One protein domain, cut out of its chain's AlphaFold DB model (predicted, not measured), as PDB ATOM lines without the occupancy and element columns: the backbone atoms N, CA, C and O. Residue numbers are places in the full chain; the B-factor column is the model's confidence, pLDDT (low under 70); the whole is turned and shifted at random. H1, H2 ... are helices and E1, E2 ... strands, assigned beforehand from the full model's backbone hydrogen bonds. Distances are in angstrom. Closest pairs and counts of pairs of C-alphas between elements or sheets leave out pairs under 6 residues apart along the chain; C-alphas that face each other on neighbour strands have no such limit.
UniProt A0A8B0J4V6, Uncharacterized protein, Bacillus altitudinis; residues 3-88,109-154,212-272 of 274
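What this domain is: This is residues 3 to 88, 109 to 154 and 212 to 272 of the 274 residues of an uncharacterized protein of Bacillus altitudinis (UniProt A0A8B0J4V6). The model is a long rod in which a strongly twisted sheet of E2 to E8 curls round two helices, H1 and H2, one after the other along the rod. Toward one end the small sheet E1, E12, E11 packs partly face to face on it, the strands crossed, and the hairpin E9 and E10 makes that tip of the rod. The printed part has 193 residues, ordered E1 H1 E2 E3 E4 E5 E6 E7 H2 E8 E9 E10 E11 E12, mostly strand, with antiparallel neighbours. It is loose, with a radius of gyration of the C-alphas of 23.5 A and spans of 97 by 27 by 27 A.

How they stand to each other: Start at E1, residues 3 to 9, antiparallel to E12, residues 264 to 271; N 4 and O 269 are 2.9 A apart. E12 forms a hairpin with E11, residues 257 to 261; look at N 259 and O 266, 2.9 A. H1, residues 10 to 22, only grazes this sheet with residues 10 to 13. Next come E2, residues 30 to 37, E3, residues 40 to 60, and E4, residues 63 to 82, a meander, each strand the antiparallel neighbour of the one before; N 32 and O 44 are 3.1 A apart, N 52 and O 70 2.8 A. E3 bends by 85 degrees at residue 57. Opposite E3, on the other side of E4, find E5, residues 110 to 115, with N 80 and O 112 at 2.8 A, and E6, residues 123 to 133, with N 64 and O 128 at 2.8 A. E7, residues 136 to 148, forms a hairpin with E6, N 131 and O 138 at 3.0 A, and pairs with E8, residues 228 to 232, N 137 and O 231 at 2.8 A. H1 touches E3, closest at the C-alphas of Leu 21 and Ile 51, 5.8 A. H2, residues 212 to 222, touches E7, closest at the C-alphas of Phe 144 and Glu 218, 6.0 A. In H1 and H2 every O i to N i+4 pair is within hydrogen-bond range. The sandwich, two sheets face to face, has its strands at 50 degrees. E9, residues 236 to 239, and E10, residues 246 to 249, form a hairpin, N 237 and O 248 at 2.9 A.

Where its parts are: Find C-alpha 3 at (242.361, 123.551, 185.781), where E1 begins. E3 runs 46.6 A from C-alpha 40 at (192.843, 158.918, 161.353); E4 spans 45.4 A, E7 34.5 A, H1 17.9 A. E12 ends at C-alpha 271, (240.461, 117.903, 183.262).

The domain as a whole: The farthest C-alphas, His 88 and Asn 243, are 98.5 A apart. Residues 89 to 108 and 155 to 211 are not printed; the C-alpha gaps are 14.8 A and 22.3 A. Of the links printed whole, none is long. Mean pLDDT of the printed part is 74.4; 75 residues are under 70, among them 117 to 135 and 248 to 261.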
ATOM      1  N   LYS A   3     243.394 122.662 186.320       64.94
ATOM      2  CA  LYS A   3     242.361 123.551 185.781       64.94
ATOM      3  C   LYS A   3     242.934 124.349 184.624       64.94
ATOM      4  O   LYS A   3     244.071 124.808 184.704       64.94
ATOM      5  N   LEU A   4     242.140 124.512 183.575       64.25
ATOM      6  CA  LEU A   4     242.379 125.500 182.537       64.25
ATOM      7  C   LEU A   4     241.396 126.646 182.750       64.25
ATOM      8  O   LEU A   4     240.191 126.411 182.830       64.25
ATOM      9  N   GLU A   5     241.914 127.864 182.820       68.81
ATOM     10  CA  GLU A   5     241.112 129.082 182.868       68.81
ATOM     11  C   GLU A   5     241.256 129.818 181.542       68.81
ATOM     12  O   GLU A   5     242.364 130.076 181.069       68.81
ATOM     13  N   ILE A   6     240.120 130.129 180.930       68.00
ATOM     14  CA  ILE A   6     240.033 130.935 179.721       68.00
ATOM     15  C   ILE A   6     239.341 132.225 180.124       68.00
ATOM     16  O   ILE A   6     238.170 132.202 180.502       68.00
ATOM     17  N   SER A   7     240.067 133.339 180.066       69.00
ATOM     18  CA  SER A   7     239.515 134.657 180.353       69.00
ATOM     19  C   SER A   7     239.205 135.411 179.062       69.00
ATOM     20  O   SER A   7     240.057 135.603 178.192       69.00
ATOM     21  N   LEU A   8     237.963 135.865 178.944       70.88
ATOM     22  CA  LEU A   8     237.548 136.854 177.960       70.88
ATOM     23  C   LEU A   8     237.498 138.211 178.646       70.88
ATOM     24  O   LEU A   8     236.678 138.455 179.533       70.88
ATOM     25  N   SER A   9     238.399 139.098 178.232       74.44
ATOM     26  CA  SER A   9     238.404 140.471 178.724       74.44
ATOM     27  C   SER A   9     237.195 141.249 178.200       74.44
ATOM     28  O   SER A   9     236.727 141.020 177.079       74.44
ATOM     29  N   GLN A  10     236.745 142.240 178.967       73.50
ATOM     30  CA  GLN A  10     235.740 143.205 178.522       73.50
ATOM     31  C   GLN A  10     236.126 143.891 177.207       73.50
ATOM     32  O   GLN A  10     235.266 144.110 176.366       73.50
ATOM     33  N   THR A  11     237.413 144.176 176.979       78.62
ATOM     34  CA  THR A  11     237.896 144.773 175.723       78.62
ATOM     35  C   THR A  11     237.679 143.849 174.523       78.62
ATOM     36  O   THR A  11     237.335 144.316 173.436       78.62
ATOM     37  N   THR A  12     237.856 142.536 174.707       77.06
ATOM     38  CA  THR A  12     237.606 141.529 173.664       77.06
ATOM     39  C   THR A  12     236.120 141.452 173.331       77.06
ATOM     40  O   THR A  12     235.763 141.470 172.154       77.06
ATOM     41  N   LEU A  13     235.263 141.424 174.356       75.69
ATOM     42  CA  LEU A  13     233.808 141.436 174.194       75.69
ATOM     43  C   LEU A  13     233.327 142.734 173.531       75.69
ATOM     44  O   LEU A  13     232.566 142.680 172.572       75.69
ATOM     45  N   ASP A  14     233.830 143.888 173.970       76.75
ATOM     46  CA  ASP A  14     233.514 145.201 173.398       76.75
ATOM     47  C   ASP A  14     233.888 145.280 171.915       76.75
ATOM     48  O   ASP A  14     233.063 145.641 171.076       76.75
ATOM     49  N   SER A  15     235.104 144.852 171.569       79.19
ATOM     50  CA  SER A  15     235.568 144.830 170.178       79.19
ATOM     51  C   SER A  15     234.730 143.889 169.308       79.19
ATOM     52  O   SER A  15     234.421 144.220 168.164       79.19
ATOM     53  N   PHE A  16     234.349 142.723 169.838       78.56
ATOM     54  CA  PHE A  16     233.509 141.758 169.130       78.56
ATOM     55  C   PHE A  16     232.098 142.306 168.879       78.56
ATOM     56  O   PHE A  16     231.640 142.319 167.737       78.56
ATOM     57  N   ILE A  17     231.436 142.815 169.923       76.25
ATOM     58  CA  ILE A  17     230.062 143.327 169.839       76.25
ATOM     59  C   ILE A  17     230.009 144.554 168.920       76.25
ATOM     60  O   ILE A  17     229.147 144.619 168.043       76.25
ATOM     61  N   LYS A  18     230.954 145.497 169.053       78.00
ATOM     62  CA  LYS A  18     231.036 146.670 168.167       78.00
ATOM     63  C   LYS A  18     231.195 146.267 166.706       78.00
ATOM     64  O   LYS A  18     230.446 146.759 165.873       78.00
ATOM     65  N   ARG A  19     232.096 145.329 166.399       78.31
ATOM     66  CA  ARG A  19     232.293 144.830 165.029       78.31
ATOM     67  C   ARG A  19     231.028 144.186 164.453       78.31
ATOM     68  O   ARG A  19     230.735 144.366 163.276       78.31
ATOM     69  N   ASN A  20     230.279 143.434 165.254       74.06
ATOM     70  CA  ASN A  20     229.040 142.815 164.779       74.06
ATOM     71  C   ASN A  20     227.942 143.843 164.524       74.06
ATOM     72  O   ASN A  20     227.266 143.778 163.502       74.06
ATOM     73  N   LEU A  21     227.813 144.839 165.399       74.44
ATOM     74  CA  LEU A  21     226.849 145.920 165.211       74.44
ATOM     75  C   LEU A  21     227.243 146.902 164.105       74.44
ATOM     76  O   LEU A  21     226.365 147.480 163.473       74.44
ATOM     77  N   GLU A  22     228.531 147.055 163.801       71.62
ATOM     78  CA  GLU A  22     228.988 147.767 162.600       71.62
ATOM     79  C   GLU A  22     228.522 147.088 161.306       71.62
ATOM     80  O   GLU A  22     228.313 147.764 160.300       71.62
ATOM     81  N   ASN A  23     228.322 145.768 161.338       73.12
ATOM     82  CA  ASN A  23     227.788 144.995 160.219       73.12
ATOM     83  C   ASN A  23     226.258 144.875 160.240       73.12
ATOM     84  O   ASN A  23     225.700 144.217 159.359       73.12
ATOM     85  N   PHE A  24     225.579 145.507 161.204       80.00
ATOM     86  CA  PHE A  24     224.124 145.546 161.257       80.00
ATOM     87  C   PHE A  24     223.570 146.123 159.954       80.00
ATOM     88  O   PHE A  24     223.946 147.218 159.531       80.00
ATOM     89  N   LYS A  25     222.652 145.394 159.318       79.00
ATOM     90  CA  LYS A  25     221.944 145.859 158.127       79.00
ATOM     91  C   LYS A  25     220.494 145.436 158.203       79.00
ATOM     92  O   LYS A  25     220.183 144.258 158.085       79.00
ATOM     93  N   GLN A  26     219.606 146.411 158.335       85.50
ATOM     94  CA  GLN A  26     218.188 146.170 158.133       85.50
ATOM     95  C   GLN A  26     217.891 146.157 156.627       85.50
ATOM     96  O   GLN A  26     218.023 147.174 155.950       85.50
ATOM     97  N   GLU A  27     217.492 145.008 156.082       82.81
ATOM     98  CA  GLU A  27     217.205 144.896 154.642       82.81
ATOM     99  C   GLU A  27     215.913 145.621 154.247       82.81
ATOM    100  O   GLU A  27     215.852 146.299 153.220       82.81
ATOM    101  N   THR A  28     214.878 145.503 155.079       87.31
ATOM    102  CA  THR A  28     213.539 146.020 154.788       87.31
ATOM    103  C   THR A  28     213.069 146.962 155.876       87.31
ATOM    104  O   THR A  28     213.132 146.628 157.059       87.31
ATOM    105  N   THR A  29     212.523 148.110 155.479       90.31
ATOM    106  CA  THR A  29     211.809 149.006 156.393       90.31
ATOM    107  C   THR A  29     210.660 148.252 157.053       90.31
ATOM    108  O   THR A  29     209.835 147.654 156.361       90.31
ATOM    109  N   LEU A  30     210.609 148.283 158.382       92.69
ATOM    110  CA  LEU A  30     209.465 147.768 159.117       92.69
ATOM    111  C   LEU A  30     208.394 148.851 159.168       92.69
ATOM    112  O   LEU A  30     208.699 150.017 159.413       92.69
ATOM    113  N   SER A  31     207.153 148.457 158.921       93.50
ATOM    114  CA  SER A  31     206.000 149.347 158.889       93.50
ATOM    115  C   SER A  31     204.877 148.711 159.688       93.50
ATOM    116  O   SER A  31     204.588 147.531 159.492       93.50
ATOM    117  N   GLU A  32     204.275 149.469 160.597       94.75
ATOM    118  CA  GLU A  32     203.170 148.988 161.423       94.75
ATOM    119  C   GLU A  32     202.164 150.110 161.675       94.75
ATOM    120  O   GLU A  32     202.526 151.285 161.807       94.75
ATOM    121  N   VAL A  33     200.887 149.739 161.752       94.00
ATOM    122  CA  VAL A  33     199.822 150.680 162.096       94.00
ATOM    123  C   VAL A  33     199.893 150.963 163.597       94.00
ATOM    124  O   VAL A  33     199.648 150.092 164.427       94.00
ATOM    125  N   ILE A  34     200.228 152.203 163.947       91.19
ATOM    126  CA  ILE A  34     200.288 152.686 165.331       91.19
ATOM    127  C   ILE A  34     198.870 153.000 165.821       91.19
ATOM    128  O   ILE A  34     198.519 152.701 166.962       91.19
ATOM    129  N   ILE A  35     198.064 153.633 164.963       91.44
ATOM    130  CA  ILE A  35     196.712 154.110 165.271       91.44
ATOM    131  C   ILE A  35     195.851 153.927 164.023       91.44
ATOM    132  O   ILE A  35     196.281 154.277 162.930       91.44
ATOM    133  N   GLU A  36     194.626 153.437 164.179       93.31
ATOM    134  CA  GLU A  36     193.609 153.446 163.123       93.31
ATOM    135  C   GLU A  36     192.244 153.636 163.780       93.31
ATOM    136  O   GLU A  36     191.621 152.695 164.277       93.31
ATOM    137  N   ARG A  37     191.828 154.898 163.908       91.62
ATOM    138  CA  ARG A  37     190.603 155.261 164.618       91.62
ATOM    139  C   ARG A  37     190.086 156.621 164.172       91.62
ATOM    140  O   ARG A  37     190.866 157.538 163.957       91.62
ATOM    141  N   SER A  38     188.758 156.760 164.133       87.94
ATOM    142  CA  SER A  38     188.073 158.041 163.901       87.94
ATOM    143  C   SER A  38     188.579 158.752 162.642       87.94
ATOM    144  O   SER A  38     188.966 159.906 162.715       87.94
ATOM    145  N   GLY A  39     188.669 158.043 161.513       88.12
ATOM    146  CA  GLY A  39     189.152 158.623 160.254       88.12
ATOM    147  C   GLY A  39     190.644 158.973 160.233       88.12
ATOM    148  O   GLY A  39     191.119 159.508 159.244       88.12
ATOM    149  N   VAL A  40     191.402 158.669 161.289       91.75
ATOM    150  CA  VAL A  40     192.843 158.918 161.353       91.75
ATOM    151  C   VAL A  40     193.581 157.592 161.396       91.75
ATOM    152  O   VAL A  40     193.332 156.750 162.266       91.75
ATOM    153  N   LYS A  41     194.529 157.426 160.482       94.12
ATOM    154  CA  LYS A  41     195.461 156.308 160.467       94.12
ATOM    155  C   LYS A  41     196.885 156.823 160.558       94.12
ATOM    156  O   LYS A  41     197.282 157.736 159.846       94.12
ATOM    157  N   VAL A  42     197.656 156.236 161.459       92.25
ATOM    158  CA  VAL A  42     199.041 156.611 161.719       92.25
ATOM    159  C   VAL A  42     199.897 155.368 161.582       92.25
ATOM    160  O   VAL A  42     199.691 154.385 162.293       92.25
ATOM    161  N   ILE A  43     200.846 155.410 160.657       93.50
ATOM    162  CA  ILE A  43     201.735 154.299 160.328       93.50
ATOM    163  C   ILE A  43     203.152 154.711 160.703       93.50
ATOM    164  O   ILE A  43     203.636 155.745 160.243       93.50
ATOM    165  N   GLY A  44     203.817 153.911 161.532       91.38
ATOM    166  CA  GLY A  44     205.225 154.099 161.863       91.38
ATOM    167  C   GLY A  44     206.095 153.322 160.895       91.38
ATOM    168  O   GLY A  44     205.867 152.128 160.713       91.38
ATOM    169  N   ASN A  45     207.093 153.974 160.302       91.69
ATOM    170  CA  ASN A  45     208.086 153.313 159.465       91.69
ATOM    171  C   ASN A  45     209.468 153.451 160.094       91.69
ATOM    172  O   ASN A  45     209.939 154.560 160.349       91.69
ATOM    173  N   VAL A  46     210.118 152.311 160.311       88.88
ATOM    174  CA  VAL A  46     211.415 152.215 160.976       88.88
ATOM    175  C   VAL A  46     212.404 151.516 160.058       88.88
ATOM    176  O   VAL A  46     212.202 150.370 159.646       88.88
ATOM    177  N   HIS A  47     213.501 152.203 159.771       89.25
ATOM    178  CA  HIS A  47     214.680 151.657 159.122       89.25
ATOM    179  C   HIS A  47     215.929 152.132 159.861       89.25
ATOM    180  O   HIS A  47     216.283 153.310 159.822       89.25
ATOM    181  N   ILE A  48     216.607 151.205 160.519       85.31
ATOM    182  CA  ILE A  48     217.836 151.418 161.267       85.31
ATOM    183  C   ILE A  48     219.016 151.309 160.309       85.31
ATOM    184  O   ILE A  48     219.180 150.316 159.603       85.31
ATOM    185  N   GLU A  49     219.835 152.354 160.287       83.06
ATOM    186  CA  GLU A  49     221.073 152.392 159.515       83.06
ATOM    187  C   GLU A  49     222.227 151.770 160.295       83.06
ATOM    188  O   GLU A  49     223.008 150.999 159.744       83.06
ATOM    189  N   LYS A  50     222.350 152.131 161.576       78.56
ATOM    190  CA  LYS A  50     223.500 151.763 162.396       78.56
ATOM    191  C   LYS A  50     223.131 151.697 163.870       78.56
ATOM    192  O   LYS A  50     222.339 152.496 164.359       78.56
ATOM    193  N   ILE A  51     223.775 150.782 164.588       77.44
ATOM    194  CA  ILE A  51     223.728 150.698 166.048       77.44
ATOM    195  C   ILE A  51     225.136 150.960 166.576       77.44
ATOM    196  O   ILE A  51     226.104 150.351 166.122       77.44
ATOM    197  N   LYS A  52     225.266 151.881 167.525       74.00
ATOM    198  CA  LYS A  52     226.529 152.239 168.164       74.00
ATOM    199  C   LYS A  52     226.416 152.021 169.666       74.00
ATOM    200  O   LYS A  52     225.495 152.506 170.303       74.00
ATOM    201  N   ILE A  53     227.385 151.321 170.241       72.62
ATOM    202  CA  ILE A  53     227.488 151.149 171.692       72.62
ATOM    203  C   ILE A  53     228.604 152.046 172.203       72.62
ATOM    204  O   ILE A  53     229.734 151.980 171.711       72.62
ATOM    205  N   ASN A  54     228.294 152.851 173.215       68.19
ATOM    206  CA  ASN A  54     229.293 153.688 173.865       68.19
ATOM    207  C   ASN A  54     230.005 152.955 175.005       68.19
ATOM    208  O   ASN A  54     231.227 153.059 175.109       68.19
ATOM    209  N   ASN A  55     229.269 152.224 175.851       67.75
ATOM    210  CA  ASN A  55     229.852 151.517 176.984       67.75
ATOM    211  C   ASN A  55     229.196 150.150 177.226       67.75
ATOM    212  O   ASN A  55     228.018 149.933 176.960       67.75
ATOM    213  N   LEU A  56     229.982 149.235 177.771       71.69
ATOM    214  CA  LEU A  56     229.636 147.841 177.987       71.69
ATOM    215  C   LEU A  56     230.055 147.478 179.405       71.69
ATOM    216  O   LEU A  56     231.190 147.770 179.769       71.69
ATOM    217  N   SER A  57     229.186 146.876 180.211       68.56
ATOM    218  CA  SER A  57     229.541 146.412 181.559       68.56
ATOM    219  C   SER A  57     229.205 144.940 181.743       68.56
ATOM    220  O   SER A  57     228.082 144.511 181.494       68.56
ATOM    221  N   LEU A  58     230.189 144.172 182.206       69.38
ATOM    222  CA  LEU A  58     230.029 142.767 182.560       69.38
ATOM    223  C   LEU A  58     229.810 142.673 184.074       69.38
ATOM    224  O   LEU A  58     230.771 142.707 184.843       69.38
ATOM    225  N   ASN A  59     228.544 142.605 184.482       67.44
ATOM    226  CA  ASN A  59     228.158 142.583 185.895       67.44
ATOM    227  C   ASN A  59     227.907 141.156 186.396       67.44
ATOM    228  O   ASN A  59     228.254 140.835 187.531       67.44
ATOM    229  N   GLU A  60     227.359 140.283 185.544       65.25
ATOM    230  CA  GLU A  60     227.026 138.900 185.891       65.25
ATOM    231  C   GLU A  60     227.538 137.910 184.826       65.25
ATOM    232  O   GLU A  60     227.652 138.275 183.656       65.25
ATOM    233  N   PRO A  61     227.804 136.633 185.180       60.81
ATOM    234  CA  PRO A  61     228.280 135.610 184.233       60.81
ATOM    235  C   PRO A  61     227.393 135.431 183.013       60.81
ATOM    236  O   PRO A  61     227.888 135.130 181.929       60.81
ATOM    237  N   ASN A  62     226.093 135.657 183.195       62.47
ATOM    238  CA  ASN A  62     225.099 135.417 182.166       62.47
ATOM    239  C   ASN A  62     224.537 136.705 181.544       62.47
ATOM    240  O   ASN A  62     223.655 136.637 180.682       62.47
ATOM    241  N   LEU A  63     225.016 137.875 181.981       64.31
ATOM    242  CA  LEU A  63     224.453 139.161 181.589       64.31
ATOM    243  C   LEU A  63     225.549 140.196 181.335       64.31
ATOM    244  O   LEU A  63     226.361 140.533 182.197       64.31
ATOM    245  N   ILE A  64     225.520 140.715 180.118       66.12
ATOM    246  CA  ILE A  64     226.348 141.806 179.646       66.12
ATOM    247  C   ILE A  64     225.420 143.004 179.438       66.12
ATOM    248  O   ILE A  64     224.611 143.016 178.511       66.12
ATOM    249  N   ASP A  65     225.536 144.022 180.280       64.88
ATOM    250  CA  ASP A  65     224.723 145.228 180.157       64.88
ATOM    251  C   ASP A  65     225.336 146.171 179.116       64.88
ATOM    252  O   ASP A  65     226.524 146.511 179.175       64.88
ATOM    253  N   LEU A  66     224.520 146.604 178.152       65.38
ATOM    254  CA  LEU A  66     224.896 147.614 177.171       65.38
ATOM    255  C   LEU A  66     224.375 148.968 177.632       65.38
ATOM    256  O   LEU A  66     223.177 149.255 177.590       65.38
ATOM    257  N   ASN A  67     225.302 149.825 178.039       63.00
ATOM    258  CA  ASN A  67     224.973 151.157 178.510       63.00
ATOM    259  C   ASN A  67     225.137 152.160 177.368       63.00
ATOM    260  O   ASN A  67     226.184 152.215 176.715       63.00
ATOM    261  N   ASN A  68     224.128 153.012 177.182       63.62
ATOM    262  CA  ASN A  68     224.114 154.060 176.160       63.62
ATOM    263  C   ASN A  68     224.307 153.488 174.750       63.62
ATOM    264  O   ASN A  68     225.321 153.749 174.091       63.62
ATOM    265  N   VAL A  69     223.334 152.692 174.307       67.62
ATOM    266  CA  VAL A  69     223.274 152.260 172.916       67.62
ATOM    267  C   VAL A  69     222.551 153.341 172.114       67.62
ATOM    268  O   VAL A  69     221.414 153.714 172.392       67.62
ATOM    269  N   GLU A  70     223.258 153.885 171.136       69.81
ATOM    270  CA  GLU A  70     222.762 154.858 170.176       69.81
ATOM    271  C   GLU A  70     222.299 154.107 168.924       69.81
ATOM    272  O   GLU A  70     223.042 153.297 168.366       69.81
ATOM    273  N   VAL A  71     221.085 154.382 168.450       71.75
ATOM    274  CA  VAL A  71     220.613 153.900 167.147       71.75
ATOM    275  C   VAL A  71     220.488 155.077 166.203       71.75
ATOM    276  O   VAL A  71     219.852 156.081 166.509       71.75
ATOM    277  N   GLN A  72     221.091 154.921 165.033       75.88
ATOM    278  CA  GLN A  72     220.956 155.830 163.914       75.88
ATOM    279  C   GLN A  72     219.954 155.237 162.928       75.88
ATOM    280  O   GLN A  72     220.117 154.108 162.456       75.88
ATOM    281  N   PHE A  73     218.922 156.007 162.605       75.81
ATOM    282  CA  PHE A  73     217.898 155.619 161.645       75.81
ATOM    283  C   PHE A  73     218.232 156.179 160.269       75.81
ATOM    284  O   PHE A  73     218.578 157.347 160.134       75.81
ATOM    285  N   ARG A  74     218.066 155.345 159.242       82.12
ATOM    286  CA  ARG A  74     217.993 155.791 157.847       82.12
ATOM    287  C   ARG A  74     216.628 156.405 157.544       82.12
ATOM    288  O   ARG A  74     216.520 157.285 156.700       82.12
ATOM    289  N   LEU A  75     215.589 155.867 158.182       81.44
ATOM    290  CA  LEU A  75     214.214 156.330 158.074       81.44
ATOM    291  C   LEU A  75     213.529 156.112 159.419       81.44
ATOM    292  O   LEU A  75     213.445 154.974 159.885       81.44
ATOM    293  N   LEU A  76     213.018 157.176 160.023       82.31
ATOM    294  CA  LEU A  76     212.127 157.076 161.166       82.31
ATOM    295  C   LEU A  76     210.999 158.067 160.949       82.31
ATOM    296  O   LEU A  76     211.044 159.181 161.448       82.31
ATOM    297  N   ASN A  77     209.983 157.679 160.189       87.38
ATOM    298  CA  ASN A  77     208.903 158.594 159.857       87.38
ATOM    299  C   ASN A  77     207.540 158.047 160.260       87.38
ATOM    300  O   ASN A  77     207.340 156.846 160.458       87.38
ATOM    301  N   ILE A  78     206.601 158.972 160.387       86.44
ATOM    302  CA  ILE A  78     205.207 158.679 160.643       86.44
ATOM    303  C   ILE A  78     204.391 159.171 159.459       86.44
ATOM    304  O   ILE A  78     204.432 160.349 159.102       86.44
ATOM    305  N   VAL A  79     203.645 158.255 158.854       90.75
ATOM    306  CA  VAL A  79     202.659 158.580 157.826       90.75
ATOM    307  C   VAL A  79     201.316 158.763 158.513       90.75
ATOM    308  O   VAL A  79     200.845 157.858 159.197       90.75
ATOM    309  N   ILE A  80     200.724 159.940 158.343       91.06
ATOM    310  CA  ILE A  80     199.423 160.309 158.894       91.06
ATOM    311  C   ILE A  80     198.446 160.409 157.733       91.06
ATOM    312  O   ILE A  80     198.611 161.231 156.834       91.06
ATOM    313  N   GLU A  81     197.428 159.573 157.767       93.50
ATOM    314  CA  GLU A  81     196.318 159.550 156.830       93.50
ATOM    315  C   GLU A  81     195.075 160.055 157.563       93.50
ATOM    316  O   GLU A  81     194.751 159.569 158.648       93.50
ATOM    317  N   VAL A  82     194.417 161.068 157.002       91.94
ATOM    318  CA  VAL A  82     193.240 161.716 157.588       91.94
ATOM    319  C   VAL A  82     192.112 161.697 156.564       91.94
ATOM    320  O   VAL A  82     192.254 162.213 155.456       91.94
ATOM    321  N   ASP A  83     191.002 161.084 156.953       91.62
ATOM    322  CA  ASP A  83     189.709 161.109 156.276       91.62
ATOM    323  C   ASP A  83     188.943 162.336 156.782       91.62
ATOM    324  O   ASP A  83     188.753 162.504 157.994       91.62
ATOM    325  N   ILE A  84     188.597 163.238 155.869       88.31
ATOM    326  CA  ILE A  84     188.003 164.531 156.199       88.31
ATOM    327  C   ILE A  84     186.519 164.465 155.877       88.31
ATOM    328  O   ILE A  84     186.109 164.003 154.813       88.31
ATOM    329  N   GLU A  85     185.685 164.968 156.787       84.25
ATOM    330  CA  GLU A  85     184.253 165.023 156.517       84.25
ATOM    331  C   GLU A  85     183.978 165.830 155.243       84.25
ATOM    332  O   GLU A  85     184.487 166.939 155.063       84.25
ATOM    333  N   ARG A  86     183.147 165.270 154.352       85.44
ATOM    334  CA  ARG A  86     182.775 165.934 153.101       85.44
ATOM    335  C   ARG A  86     182.191 167.311 153.404       85.44
ATOM    336  O   ARG A  86     181.150 167.427 154.050       85.44
ATOM    337  N   ILE A  87     182.820 168.341 152.851       83.25
ATOM    338  CA  ILE A  87     182.359 169.721 152.982       83.25
ATOM    339  C   ILE A  87     181.496 170.035 151.764       83.25
ATOM    340  O   ILE A  87     182.012 170.171 150.652       83.25
ATOM    341  N   HIS A  88     180.187 170.145 151.985       82.88
ATOM    342  CA  HIS A  88     179.230 170.617 150.988       82.88
ATOM    343  C   HIS A  88     178.721 172.000 151.375       82.88
ATOM    344  O   HIS A  88     178.121 172.152 152.440       82.88
ATOM    345  N   ASP A 109     191.753 161.355 152.366       89.88
ATOM    346  CA  ASP A 109     191.727 162.678 151.729       89.88
ATOM    347  C   ASP A 109     193.061 163.408 151.876       89.88
ATOM    348  O   ASP A 109     193.499 164.111 150.965       89.88
ATOM    349  N   ILE A 110     193.714 163.233 153.026       89.56
ATOM    350  CA  ILE A 110     195.002 163.845 153.336       89.56
ATOM    351  C   ILE A 110     195.978 162.764 153.750       89.56
ATOM    352  O   ILE A 110     195.685 161.924 154.599       89.56
ATOM    353  N   ARG A 111     197.177 162.820 153.170       92.12
ATOM    354  CA  ARG A 111     198.287 161.943 153.517       92.12
ATOM    355  C   ARG A 111     199.543 162.768 153.733       92.12
ATOM    356  O   ARG A 111     200.103 163.319 152.792       92.12
ATOM    357  N   LEU A 112     200.000 162.811 154.974       89.50
ATOM    358  CA  LEU A 112     201.212 163.503 155.388       89.50
ATOM    359  C   LEU A 112     202.286 162.492 155.760       89.50
ATOM    360  O   LEU A 112     201.997 161.453 156.342       89.50
ATOM    361  N   THR A 113     203.539 162.817 155.466       88.12
ATOM    362  CA  THR A 113     204.692 162.075 155.986       88.12
ATOM    363  C   THR A 113     205.525 163.018 156.834       88.12
ATOM    364  O   THR A 113     205.934 164.077 156.363       88.12
ATOM    365  N   ILE A 114     205.769 162.637 158.084       83.00
ATOM    366  CA  ILE A 114     206.555 163.414 159.039       83.00
ATOM    367  C   ILE A 114     207.784 162.598 159.402       83.00
ATOM    368  O   ILE A 114     207.672 161.586 160.093       83.00
ATOM    369  N   GLY A 115     208.948 163.034 158.921       77.19
ATOM    370  CA  GLY A 115     210.231 162.524 159.396       77.19
ATOM    371  C   GLY A 115     210.401 162.877 160.868       77.19
ATOM    372  O   GLY A 115     210.220 164.034 161.244       77.19
ATOM    373  N   LEU A 116     210.694 161.886 161.705       70.19
ATOM    374  CA  LEU A 116     211.072 162.069 163.107       70.19
ATOM    375  C   LEU A 116     212.596 162.107 163.272       70.19
ATOM    376  O   LEU A 116     213.078 162.508 164.329       70.19
ATOM    377  N   GLU A 117     213.357 161.723 162.242       61.53
ATOM    378  CA  GLU A 117     214.824 161.794 162.230       61.53
ATOM    379  C   GLU A 117     215.387 163.196 162.536       61.53
ATOM    380  O   GLU A 117     216.432 163.306 163.169       61.53
ATOM    381  N   ASP A 118     214.669 164.263 162.185       54.66
ATOM    382  CA  ASP A 118     215.056 165.655 162.475       54.66
ATOM    383  C   ASP A 118     214.804 166.070 163.943       54.66
ATOM    384  O   ASP A 118     215.124 167.188 164.353       54.66
ATOM    385  N   PHE A 119     214.195 165.192 164.744       53.41
ATOM    386  CA  PHE A 119     213.490 165.569 165.969       53.41
ATOM    387  C   PHE A 119     213.786 164.665 167.169       53.41
ATOM    388  O   PHE A 119     213.588 165.089 168.307       53.41
ATOM    389  N   VAL A 120     214.271 163.442 166.942       56.28
ATOM    390  CA  VAL A 120     214.360 162.405 167.975       56.28
ATOM    391  C   VAL A 120     215.781 161.851 168.061       56.28
ATOM    392  O   VAL A 120     216.315 161.313 167.096       56.28
ATOM    393  N   GLN A 121     216.375 161.917 169.255       56.06
ATOM    394  CA  GLN A 121     217.535 161.106 169.636       56.06
ATOM    395  C   GLN A 121     217.053 159.999 170.580       56.06
ATOM    396  O   GLN A 121     217.148 160.168 171.800       56.06
ATOM    397  N   PRO A 122     216.458 158.903 170.078       58.62
ATOM    398  CA  PRO A 122     216.021 157.842 170.968       58.62
ATOM    399  C   PRO A 122     217.275 157.189 171.549       58.62
ATOM    400  O   PRO A 122     218.140 156.690 170.828       58.62
ATOM    401  N   ASN A 123     217.386 157.235 172.869       56.59
ATOM    402  CA  ASN A 123     218.369 156.476 173.614       56.59
ATOM    403  C   ASN A 123     217.657 155.307 174.289       56.59
ATOM    404  O   ASN A 123     216.512 155.393 174.735       56.59
ATOM    405  N   PHE A 124     218.338 154.178 174.348       62.25
ATOM    406  CA  PHE A 124     217.808 153.008 175.018       62.25
ATOM    407  C   PHE A 124     218.938 152.275 175.715       62.25
ATOM    408  O   PHE A 124     220.114 152.409 175.354       62.25
ATOM    409  N   SER A 125     218.566 151.520 176.740       57.16
ATOM    410  CA  SER A 125     219.478 150.554 177.332       57.16
ATOM    411  C   SER A 125     219.068 149.183 176.836       57.16
ATOM    412  O   SER A 125     217.894 148.871 176.675       57.16
ATOM    413  N   ALA A 126     220.058 148.356 176.562       64.12
ATOM    414  CA  ALA A 126     219.827 146.979 176.187       64.12
ATOM    415  C   ALA A 126     220.703 146.099 177.068       64.12
ATOM    416  O   ALA A 126     221.730 146.532 177.586       64.12
ATOM    417  N   SER A 127     220.313 144.847 177.230       61.28
ATOM    418  CA  SER A 127     221.165 143.831 177.824       61.28
ATOM    419  C   SER A 127     221.351 142.690 176.838       61.28
ATOM    420  O   SER A 127     220.455 142.283 176.091       61.28
ATOM    421  N   MET A 128     222.571 142.185 176.817       68.69
ATOM    422  CA  MET A 128     222.938 140.990 176.092       68.69
ATOM    423  C   MET A 128     223.056 139.847 177.080       68.69
ATOM    424  O   MET A 128     223.605 140.000 178.170       68.69
ATOM    425  N   LYS A 129     222.566 138.675 176.689       63.00
ATOM    426  CA  LYS A 129     222.865 137.465 177.447       63.00
ATOM    427  C   LYS A 129     224.188 136.915 176.948       63.00
ATOM    428  O   LYS A 129     224.382 136.784 175.740       63.00
ATOM    429  N   CYS A 130     225.067 136.602 177.887       63.38
ATOM    430  CA  CYS A 130     226.174 135.694 177.652       63.38
ATOM    431  C   CYS A 130     225.720 134.337 178.173       63.38
ATOM    432  O   CYS A 130     225.193 134.254 179.277       63.38
ATOM    433  N   PHE A 131     225.855 133.270 177.407       61.81
ATOM    434  CA  PHE A 131     225.642 131.941 177.964       61.81
ATOM    435  C   PHE A 131     226.602 130.956 177.333       61.81
ATOM    436  O   PHE A 131     227.003 131.092 176.177       61.81
ATOM    437  N   VAL A 132     226.977 129.957 178.125       61.03
ATOM    438  CA  VAL A 132     227.808 128.862 177.649       61.03
ATOM    439  C   VAL A 132     226.922 127.703 177.258       61.03
ATOM    440  O   VAL A 132     226.126 127.215 178.059       61.03
ATOM    441  N   ASN A 133     227.069 127.273 176.011       64.38
ATOM    442  CA  ASN A 133     226.429 126.083 175.489       64.38
ATOM    443  C   ASN A 133     227.516 125.097 175.057       64.38
ATOM    444  O   ASN A 133     228.224 125.326 174.079       64.38
ATOM    445  N   ASN A 134     227.668 124.001 175.799       69.56
ATOM    446  CA  ASN A 134     228.769 123.049 175.647       69.56
ATOM    447  C   ASN A 134     230.148 123.729 175.763       69.56
ATOM    448  O   ASN A 134     230.581 124.046 176.867       69.56
ATOM    449  N   ARG A 135     230.833 123.940 174.630       67.56
ATOM    450  CA  ARG A 135     232.152 124.589 174.532       67.56
ATOM    451  C   ARG A 135     232.076 126.017 173.983       67.56
ATOM    452  O   ARG A 135     233.112 126.670 173.884       67.56
ATOM    453  N   ASP A 136     230.887 126.485 173.624       72.00
ATOM    454  CA  ASP A 136     230.688 127.759 172.946       72.00
ATOM    455  C   ASP A 136     230.242 128.832 173.929       72.00
ATOM    456  O   ASP A 136     229.316 128.637 174.717       72.00
ATOM    457  N   ILE A 137     230.891 129.986 173.847       69.75
ATOM    458  CA  ILE A 137     230.504 131.212 174.532       69.75
ATOM    459  C   ILE A 137     229.674 132.016 173.540       69.75
ATOM    460  O   ILE A 137     230.204 132.529 172.552       69.75
ATOM    461  N   ILE A 138     228.371 132.081 173.792       71.94
ATOM    462  CA  ILE A 138     227.386 132.695 172.906       71.94
ATOM    463  C   ILE A 138     226.962 134.038 173.488       71.94
ATOM    464  O   ILE A 138     226.679 134.147 174.683       71.94
ATOM    465  N   VAL A 139     226.914 135.059 172.636       72.56
ATOM    466  CA  VAL A 139     226.497 136.414 172.991       72.56
ATOM    467  C   VAL A 139     225.404 136.872 172.032       72.56
ATOM    468  O   VAL A 139     225.551 136.759 170.818       72.56
ATOM    469  N   GLY A 140     224.314 137.416 172.575       67.75
ATOM    470  CA  GLY A 140     223.194 137.915 171.776       67.75
ATOM    471  C   GLY A 140     222.376 139.000 172.469       67.75
ATOM    472  O   GLY A 140     222.329 139.084 173.699       67.75
ATOM    473  N   LEU A 141     221.722 139.841 171.663       68.44
ATOM    474  CA  LEU A 141     220.874 140.964 172.087       68.44
ATOM    475  C   LEU A 141     219.439 140.496 172.378       68.44
ATOM    476  O   LEU A 141     218.472 140.899 171.737       68.44
ATOM    477  N   ASN A 142     219.301 139.611 173.365       61.06
ATOM    478  CA  ASN A 142     218.007 139.005 173.689       61.06
ATOM    479  C   ASN A 142     217.032 139.969 174.390       61.06
ATOM    480  O   ASN A 142     215.815 139.805 174.271       61.06
ATOM    481  N   ASN A 143     217.553 140.989 175.075       58.50
ATOM    482  CA  ASN A 143     216.773 141.977 175.814       58.50
ATOM    483  C   ASN A 143     217.140 143.385 175.331       58.50
ATOM    484  O   ASN A 143     217.986 144.068 175.903       58.50
ATOM    485  N   PHE A 144     216.518 143.806 174.237       69.25
ATOM    486  CA  PHE A 144     216.552 145.193 173.793       69.25
ATOM    487  C   PHE A 144     215.258 145.866 174.240       69.25
ATOM    488  O   PHE A 144     214.198 145.434 173.777       69.25
ATOM    489  N   ASP A 145     215.357 146.898 175.081       66.50
ATOM    490  CA  ASP A 145     214.204 147.612 175.630       66.50
ATOM    491  C   ASP A 145     214.362 149.119 175.383       66.50
ATOM    492  O   ASP A 145     215.337 149.737 175.811       66.50
ATOM    493  N   LEU A 146     213.401 149.742 174.700       70.31
ATOM    494  CA  LEU A 146     213.428 151.194 174.512       70.31
ATOM    495  C   LEU A 146     213.006 151.893 175.816       70.31
ATOM    496  O   LEU A 146     211.934 151.617 176.345       70.31
ATOM    497  N   HIS A 147     213.827 152.804 176.351       63.56
ATOM    498  CA  HIS A 147     213.509 153.476 177.622       63.56
ATOM    499  C   HIS A 147     212.898 154.866 177.467       63.56
ATOM    500  O   HIS A 147     212.148 155.284 178.348       63.56
ATOM    501  N   SER A 148     213.205 155.597 176.390       63.94
ATOM    502  CA  SER A 148     212.542 156.875 176.137       63.94
ATOM    503  C   SER A 148     212.492 157.252 174.656       63.94
ATOM    504  O   SER A 148     213.443 157.035 173.904       63.94
ATOM    505  N   LEU A 149     211.372 157.855 174.256       69.81
ATOM    506  CA  LEU A 149     211.178 158.506 172.965       69.81
ATOM    507  C   LEU A 149     210.825 159.972 173.227       69.81
ATOM    508  O   LEU A 149     209.724 160.281 173.679       69.81
ATOM    509  N   ASN A 150     211.761 160.878 172.957       68.69
ATOM    510  CA  ASN A 150     211.537 162.308 173.145       68.69
ATOM    511  C   ASN A 150     211.060 162.931 171.833       68.69
ATOM    512  O   ASN A 150     211.826 163.009 170.874       68.69
ATOM    513  N   LEU A 151     209.804 163.373 171.803       75.06
ATOM    514  CA  LEU A 151     209.221 164.106 170.682       75.06
ATOM    515  C   LEU A 151     209.221 165.614 170.992       75.06
ATOM    516  O   LEU A 151     208.811 166.000 172.089       75.06
ATOM    517  N   PRO A 152     209.663 166.483 170.067       71.62
ATOM    518  CA  PRO A 152     209.571 167.926 170.225       71.62
ATOM    519  C   PRO A 152     208.151 168.426 170.469       71.62
ATOM    520  O   PRO A 152     207.174 167.935 169.899       71.62
ATOM    521  N   ASN A 153     208.066 169.493 171.259       73.38
ATOM    522  CA  ASN A 153     206.800 170.104 171.655       73.38
ATOM    523  C   ASN A 153     206.053 170.776 170.485       73.38
ATOM    524  O   ASN A 153     204.864 171.050 170.605       73.38
ATOM    525  N   ASP A 154     206.723 171.062 169.365       83.00
ATOM    526  CA  ASP A 154     206.129 171.697 168.183       83.00
ATOM    527  C   ASP A 154     205.553 170.695 167.169       83.00
ATOM    528  O   ASP A 154     204.857 171.110 166.239       83.00
ATOM    529  N   VAL A 212     203.418 150.144 170.366       88.25
ATOM    530  CA  VAL A 212     203.565 149.571 169.021       88.25
ATOM    531  C   VAL A 212     204.818 150.127 168.359       88.25
ATOM    532  O   VAL A 212     205.604 149.352 167.824       88.25
ATOM    533  N   LEU A 213     205.040 151.443 168.448       84.44
ATOM    534  CA  LEU A 213     206.237 152.078 167.897       84.44
ATOM    535  C   LEU A 213     207.502 151.610 168.625       84.44
ATOM    536  O   LEU A 213     208.483 151.271 167.969       84.44
ATOM    537  N   GLU A 214     207.455 151.514 169.958       83.75
ATOM    538  CA  GLU A 214     208.549 150.941 170.755       83.75
ATOM    539  C   GLU A 214     208.891 149.530 170.263       83.75
ATOM    540  O   GLU A 214     210.004 149.286 169.804       83.75
ATOM    541  N   LYS A 215     207.903 148.625 170.224       86.12
ATOM    542  CA  LYS A 215     208.091 147.243 169.754       86.12
ATOM    543  C   LYS A 215     208.559 147.144 168.308       86.12
ATOM    544  O   LYS A 215     209.264 146.197 167.972       86.12
ATOM    545  N   LEU A 216     208.161 148.078 167.445       88.12
ATOM    546  CA  LEU A 216     208.616 148.119 166.058       88.12
ATOM    547  C   LEU A 216     210.127 148.381 165.989       88.12
ATOM    548  O   LEU A 216     210.827 147.706 165.234       88.12
ATOM    549  N   ILE A 217     210.628 149.307 166.814       82.69
ATOM    550  CA  ILE A 217     212.062 149.595 166.944       82.69
ATOM    551  C   ILE A 217     212.791 148.405 167.583       82.69
ATOM    552  O   ILE A 217     213.810 147.964 167.052       82.69
ATOM    553  N   GLU A 218     212.257 147.830 168.667       83.19
ATOM    554  CA  GLU A 218     212.848 146.647 169.315       83.19
ATOM    555  C   GLU A 218     212.966 145.474 168.337       83.19
ATOM    556  O   GLU A 218     214.007 144.821 168.256       83.19
ATOM    557  N   LYS A 219     211.911 145.225 167.556       85.94
ATOM    558  CA  LYS A 219     211.878 144.173 166.542       85.94
ATOM    559  C   LYS A 219     212.893 144.426 165.431       85.94
ATOM    560  O   LYS A 219     213.601 143.497 165.058       85.94
ATOM    561  N   ALA A 220     213.013 145.667 164.951       84.75
ATOM    562  CA  ALA A 220     214.001 146.028 163.933       84.75
ATOM    563  C   ALA A 220     215.431 145.666 164.363       84.75
ATOM    564  O   ALA A 220     216.226 145.229 163.532       84.75
ATOM    565  N   VAL A 221     215.746 145.795 165.656       79.38
ATOM    566  CA  VAL A 221     217.053 145.400 166.194       79.38
ATOM    567  C   VAL A 221     217.154 143.891 166.411       79.38
ATOM    568  O   VAL A 221     218.103 143.269 165.933       79.38
ATOM    569  N   ARG A 222     216.177 143.288 167.097       79.75
ATOM    570  CA  ARG A 222     216.187 141.854 167.441       79.75
ATOM    571  C   ARG A 222     216.210 140.948 166.208       79.75
ATOM    572  O   ARG A 222     216.915 139.947 166.217       79.75
ATOM    573  N   ASP A 223     215.495 141.304 165.141       81.31
ATOM    574  CA  ASP A 223     215.439 140.493 163.913       81.31
ATOM    575  C   ASP A 223     216.803 140.409 163.199       81.31
ATOM    576  O   ASP A 223     217.045 139.483 162.423       81.31
ATOM    577  N   GLN A 224     217.701 141.364 163.461       77.12
ATOM    578  CA  GLN A 224     218.993 141.478 162.783       77.12
ATOM    579  C   GLN A 224     220.185 141.109 163.672       77.12
ATOM    580  O   GLN A 224     221.223 140.708 163.149       77.12
ATOM    581  N   VAL A 225     220.058 141.201 165.000       72.69
ATOM    582  CA  VAL A 225     221.113 140.763 165.921       72.69
ATOM    583  C   VAL A 225     220.816 139.358 166.424       72.69
ATOM    584  O   VAL A 225     220.007 139.157 167.326       72.69
ATOM    585  N   LYS A 226     221.506 138.379 165.838       70.94
ATOM    586  CA  LYS A 226     221.414 136.970 166.232       70.94
ATOM    587  C   LYS A 226     222.397 136.648 167.354       70.94
ATOM    588  O   LYS A 226     223.385 137.352 167.555       70.94
ATOM    589  N   ASP A 227     222.120 135.553 168.054       75.69
ATOM    590  CA  ASP A 227     223.088 134.911 168.937       75.69
ATOM    591  C   ASP A 227     224.329 134.507 168.125       75.69
ATOM    592  O   ASP A 227     224.222 133.798 167.119       75.69
ATOM    593  N   GLU A 228     225.507 134.945 168.563       75.06
ATOM    594  CA  GLU A 228     226.776 134.619 167.921       75.06
ATOM    595  C   GLU A 228     227.760 133.968 168.888       75.06
ATOM    596  O   GLU A 228     227.904 134.373 170.042       75.06
ATOM    597  N   VAL A 229     228.482 132.965 168.384       76.06
ATOM    598  CA  VAL A 229     229.574 132.318 169.109       76.06
ATOM    599  C   VAL A 229     230.795 133.235 169.075       76.06
ATOM    600  O   VAL A 229     231.411 133.439 168.030       76.06
ATOM    601  N   VAL A 230     231.157 133.779 170.232       74.50
ATOM    602  CA  VAL A 230     232.320 134.664 170.404       74.50
ATOM    603  C   VAL A 230     233.608 133.863 170.511       74.50
ATOM    604  O   VAL A 230     234.661 134.278 170.025       74.50
ATOM    605  N   TYR A 231     233.531 132.716 171.178       73.44
ATOM    606  CA  TYR A 231     234.669 131.848 171.413       73.44
ATOM    607  C   TYR A 231     234.204 130.412 171.616       73.44
ATOM    608  O   TYR A 231     233.262 130.169 172.368       73.44
ATOM    609  N   SER A 232     234.909 129.471 170.996       74.38
ATOM    610  CA  SER A 232     234.735 128.041 171.231       74.38
ATOM    611  C   SER A 232     235.985 127.504 171.901       74.38
ATOM    612  O   SER A 232     237.088 127.610 171.355       74.38
ATOM    613  N   VAL A 233     235.821 126.902 173.074       70.88
ATOM    614  CA  VAL A 233     236.914 126.197 173.737       70.88
ATOM    615  C   VAL A 233     237.314 125.018 172.845       70.88
ATOM    616  O   VAL A 233     236.456 124.197 172.506       70.88
ATOM    617  N   PRO A 234     238.588 124.910 172.426       70.25
ATOM    618  CA  PRO A 234     239.000 123.825 171.551       70.25
ATOM    619  C   PRO A 234     238.831 122.473 172.263       70.25
ATOM    620  O   PRO A 234     238.986 122.403 173.480       70.25
ATOM    621  N   PRO A 235     238.561 121.377 171.531       71.12
ATOM    622  CA  PRO A 235     238.408 120.040 172.115       71.12
ATOM    623  C   PRO A 235     239.700 119.512 172.750       71.12
ATOM    624  O   PRO A 235     239.650 118.631 173.607       71.12
ATOM    625  N   ALA A 236     240.849 120.051 172.335       72.81
ATOM    626  CA  ALA A 236     242.147 119.757 172.910       72.81
ATOM    627  C   ALA A 236     243.096 120.960 172.810       72.81
ATOM    628  O   ALA A 236     242.973 121.780 171.900       72.81
ATOM    629  N   ILE A 237     244.070 121.040 173.717       74.75
ATOM    630  CA  ILE A 237     245.171 122.014 173.673       74.75
ATOM    631  C   ILE A 237     246.502 121.266 173.669       74.75
ATOM    632  O   ILE A 237     246.700 120.328 174.440       74.75
ATOM    633  N   GLU A 238     247.432 121.694 172.815       77.50
ATOM    634  CA  GLU A 238     248.820 121.229 172.862       77.50
ATOM    635  C   GLU A 238     249.653 122.126 173.782       77.50
ATOM    636  O   GLU A 238     249.738 123.337 173.574       77.50
ATOM    637  N   LEU A 239     250.310 121.526 174.773       75.44
ATOM    638  CA  LEU A 239     251.282 122.199 175.631       75.44
ATOM    639  C   LEU A 239     252.704 121.731 175.315       75.44
ATOM    640  O   LEU A 239     252.938 120.553 175.055       75.44
ATOM    641  N   GLY A 240     253.668 122.652 175.398       70.75
ATOM    642  CA  GLY A 240     255.094 122.381 175.189       70.75
ATOM    643  C   GLY A 240     255.608 122.751 173.793       70.75
ATOM    644  O   GLY A 240     254.889 123.301 172.962       70.75
ATOM    645  N   SER A 241     256.890 122.486 173.538       73.12
ATOM    646  CA  SER A 241     257.562 122.821 172.276       73.12
ATOM    647  C   SER A 241     258.426 121.669 171.760       73.12
ATOM    648  O   SER A 241     258.916 120.828 172.522       73.12
ATOM    649  N   GLY A 242     258.598 121.611 170.434       74.94
ATOM    650  CA  GLY A 242     259.363 120.559 169.763       74.94
ATOM    651  C   GLY A 242     258.814 119.159 170.058       74.94
ATOM    652  O   GLY A 242     257.622 118.908 169.921       74.94
ATOM    653  N   ASN A 243     259.688 118.256 170.500       75.06
ATOM    654  CA  ASN A 243     259.361 116.844 170.727       75.06
ATOM    655  C   ASN A 243     258.692 116.584 172.093       75.06
ATOM    656  O   ASN A 243     258.424 115.436 172.431       75.06
ATOM    657  N   LYS A 244     258.462 117.629 172.900       72.62
ATOM    658  CA  LYS A 244     257.826 117.551 174.229       72.62
ATOM    659  C   LYS A 244     256.400 118.105 174.214       72.62
ATOM    660  O   LYS A 244     255.983 118.762 175.164       72.62
ATOM    661  N   LYS A 245     255.679 117.894 173.114       76.44
ATOM    662  CA  LYS A 245     254.268 118.263 173.012       76.44
ATOM    663  C   LYS A 245     253.404 117.244 173.746       76.44
ATOM    664  O   LYS A 245     253.552 116.043 173.534       76.44
ATOM    665  N   VAL A 246     252.496 117.735 174.577       71.25
ATOM    666  CA  VAL A 246     251.468 116.940 175.253       71.25
ATOM    667  C   VAL A 246     250.110 117.474 174.819       71.25
ATOM    668  O   VAL A 246     249.876 118.678 174.893       71.25
ATOM    669  N   SER A 247     249.234 116.589 174.344       70.62
ATOM    670  CA  SER A 247     247.857 116.939 173.988       70.62
ATOM    671  C   SER A 247     246.952 116.710 175.194       70.62
ATOM    672  O   SER A 247     246.887 115.599 175.717       70.62
ATOM    673  N   ILE A 248     246.281 117.765 175.645       68.06
ATOM    674  CA  ILE A 248     245.272 117.707 176.702       68.06
ATOM    675  C   ILE A 248     243.911 117.724 176.027       68.06
ATOM    676  O   ILE A 248     243.580 118.709 175.374       68.06
ATOM    677  N   VAL A 249     243.133 116.655 176.189       67.19
ATOM    678  CA  VAL A 249     241.778 116.524 175.633       67.19
ATOM    679  C   VAL A 249     240.753 116.854 176.717       67.19
ATOM    680  O   VAL A 249     240.854 116.344 177.833       67.19
ATOM    681  N   PHE A 250     239.762 117.685 176.396       65.25
ATOM    682  CA  PHE A 250     238.670 118.012 177.317       65.25
ATOM    683  C   PHE A 250     237.499 117.055 177.109       65.25
ATOM    684  O   PHE A 250     237.007 116.907 175.990       65.25
ATOM    685  N   ASP A 251     237.036 116.428 178.186       60.94
ATOM    686  CA  ASP A 251     235.882 115.529 178.161       60.94
ATOM    687  C   ASP A 251     234.603 116.321 177.821       60.94
ATOM    688  O   ASP A 251     234.342 117.370 178.410       60.94
ATOM    689  N   GLU A 252     233.806 115.844 176.858       56.00
ATOM    690  CA  GLU A 252     232.544 116.484 176.434       56.00
ATOM    691  C   GLU A 252     231.489 116.522 177.548       56.00
ATOM    692  O   GLU A 252     230.532 117.287 177.473       56.00
ATOM    693  N   THR A 253     231.674 115.712 178.593       56.16
ATOM    694  CA  THR A 253     230.743 115.576 179.718       56.16
ATOM    695  C   THR A 253     231.110 116.413 180.948       56.16
ATOM    696  O   THR A 253     230.346 116.438 181.916       56.16
ATOM    697  N   GLN A 254     232.260 117.100 180.954       55.72
ATOM    698  CA  GLN A 254     232.698 117.874 182.119       55.72
ATOM    699  C   GLN A 254     232.078 119.282 182.138       55.72
ATOM    700  O   GLN A 254     232.121 119.986 181.130       55.72
ATOM    701  N   PRO A 255     231.512 119.726 183.280       54.44
ATOM    702  CA  PRO A 255     230.854 121.021 183.368       54.44
ATOM    703  C   PRO A 255     231.880 122.146 183.212       54.44
ATOM    704  O   PRO A 255     232.810 122.273 184.015       54.44
ATOM    705  N   PHE A 256     231.685 122.974 182.188       64.38
ATOM    706  CA  PHE A 256     232.298 124.291 182.093       64.38
ATOM    707  C   PHE A 256     231.662 125.174 183.161       64.38
ATOM    708  O   PHE A 256     230.441 125.324 183.192       64.38
ATOM    709  N   ASN A 257     232.474 125.727 184.059       65.31
ATOM    710  CA  ASN A 257     231.988 126.716 185.012       65.31
ATOM    711  C   ASN A 257     232.342 128.110 184.502       65.31
ATOM    712  O   ASN A 257     233.469 128.310 184.051       65.31
ATOM    713  N   VAL A 258     231.407 129.053 184.585       62.97
ATOM    714  CA  VAL A 258     231.640 130.441 184.176       62.97
ATOM    715  C   VAL A 258     231.404 131.368 185.345       62.97
ATOM    716  O   VAL A 258     230.353 131.334 185.981       62.97
ATOM    717  N   GLU A 259     232.387 132.216 185.608       69.56
ATOM    718  CA  GLU A 259     232.307 133.268 186.607       69.56
ATOM    719  C   GLU A 259     232.731 134.612 186.017       69.56
ATOM    720  O   GLU A 259     233.454 134.677 185.021       69.56
ATOM    721  N   VAL A 260     232.278 135.699 186.641       62.25
ATOM    722  CA  VAL A 260     232.787 137.044 186.359       62.25
ATOM    723  C   VAL A 260     233.696 137.449 187.490       62.25
ATOM    724  O   VAL A 260     233.288 137.471 188.652       62.25
ATOM    725  N   LYS A 261     234.928 137.804 187.143       69.94
ATOM    726  CA  LYS A 261     235.912 138.304 188.095       69.94
ATOM    727  C   LYS A 261     236.676 139.444 187.451       69.94
ATOM    728  O   LYS A 261     237.123 139.318 186.318       69.94
ATOM    729  N   GLU A 262     236.784 140.568 188.156       71.12
ATOM    730  CA  GLU A 262     237.527 141.747 187.677       71.12
ATOM    731  C   GLU A 262     237.097 142.209 186.265       71.12
ATOM    732  O   GLU A 262     237.932 142.565 185.440       71.12
ATOM    733  N   GLN A 263     235.786 142.187 185.971       68.50
ATOM    734  CA  GLN A 263     235.212 142.523 184.651       68.50
ATOM    735  C   GLN A 263     235.668 141.595 183.504       68.50
ATOM    736  O   GLN A 263     235.598 141.951 182.328       68.50
ATOM    737  N   GLN A 264     236.115 140.382 183.828       66.88
ATOM    738  CA  GLN A 264     236.444 139.338 182.862       66.88
ATOM    739  C   GLN A 264     235.482 138.168 183.007       66.88
ATOM    740  O   GLN A 264     235.110 137.798 184.122       66.88
ATOM    741  N   LEU A 265     235.113 137.568 181.878       68.19
ATOM    742  CA  LEU A 265     234.386 136.309 181.855       68.19
ATOM    743  C   LEU A 265     235.415 135.179 181.933       68.19
ATOM    744  O   LEU A 265     236.182 134.978 180.991       68.19
ATOM    745  N   ILE A 266     235.462 134.471 183.056       69.25
ATOM    746  CA  ILE A 266     236.396 133.370 183.286       69.25
ATOM    747  C   ILE A 266     235.637 132.060 183.124       69.25
ATOM    748  O   ILE A 266     234.730 131.753 183.892       69.25
ATOM    749  N   SER A 267     236.022 131.284 182.115       67.75
ATOM    750  CA  SER A 267     235.558 129.912 181.923       67.75
ATOM    751  C   SER A 267     236.598 128.940 182.467       67.75
ATOM    752  O   SER A 267     237.747 128.943 182.026       67.75
ATOM    753  N   THR A 268     236.203 128.098 183.418       68.56
ATOM    754  CA  THR A 268     237.068 127.075 184.011       68.56
ATOM    755  C   THR A 268     236.699 125.693 183.494       68.56
ATOM    756  O   THR A 268     235.556 125.250 183.628       68.56
ATOM    757  N   VAL A 269     237.702 124.982 182.981       65.62
ATOM    758  CA  VAL A 269     237.599 123.576 182.582       65.62
ATOM    759  C   VAL A 269     238.437 122.737 183.532       65.62
ATOM    760  O   VAL A 269     239.646 122.945 183.669       65.62
ATOM    761  N   ASN A 270     237.800 121.778 184.195       63.22
ATOM    762  CA  ASN A 270     238.516 120.752 184.944       63.22
ATOM    763  C   ASN A 270     238.866 119.626 183.975       63.22
ATOM    764  O   ASN A 270     237.987 119.205 183.239       63.22
ATOM    765  N   PHE A 271     240.092 119.111 184.005       63.56
ATOM    766  CA  PHE A 271     240.461 117.903 183.262       63.56
ATOM    767  C   PHE A 271     240.943 116.818 184.227       63.56
ATOM    768  O   PHE A 271     241.490 117.115 185.295       63.56
ATOM    769  N   LYS A 272     240.666 115.550 183.890       53.00
ATOM    770  CA  LYS A 272     241.180 114.403 184.655       53.00
ATOM    771  C   LYS A 272     242.706 114.360 184.549       53.00
ATOM    772  O   LYS A 272     243.264 114.797 183.546       53.00
TER     773      LYS A 272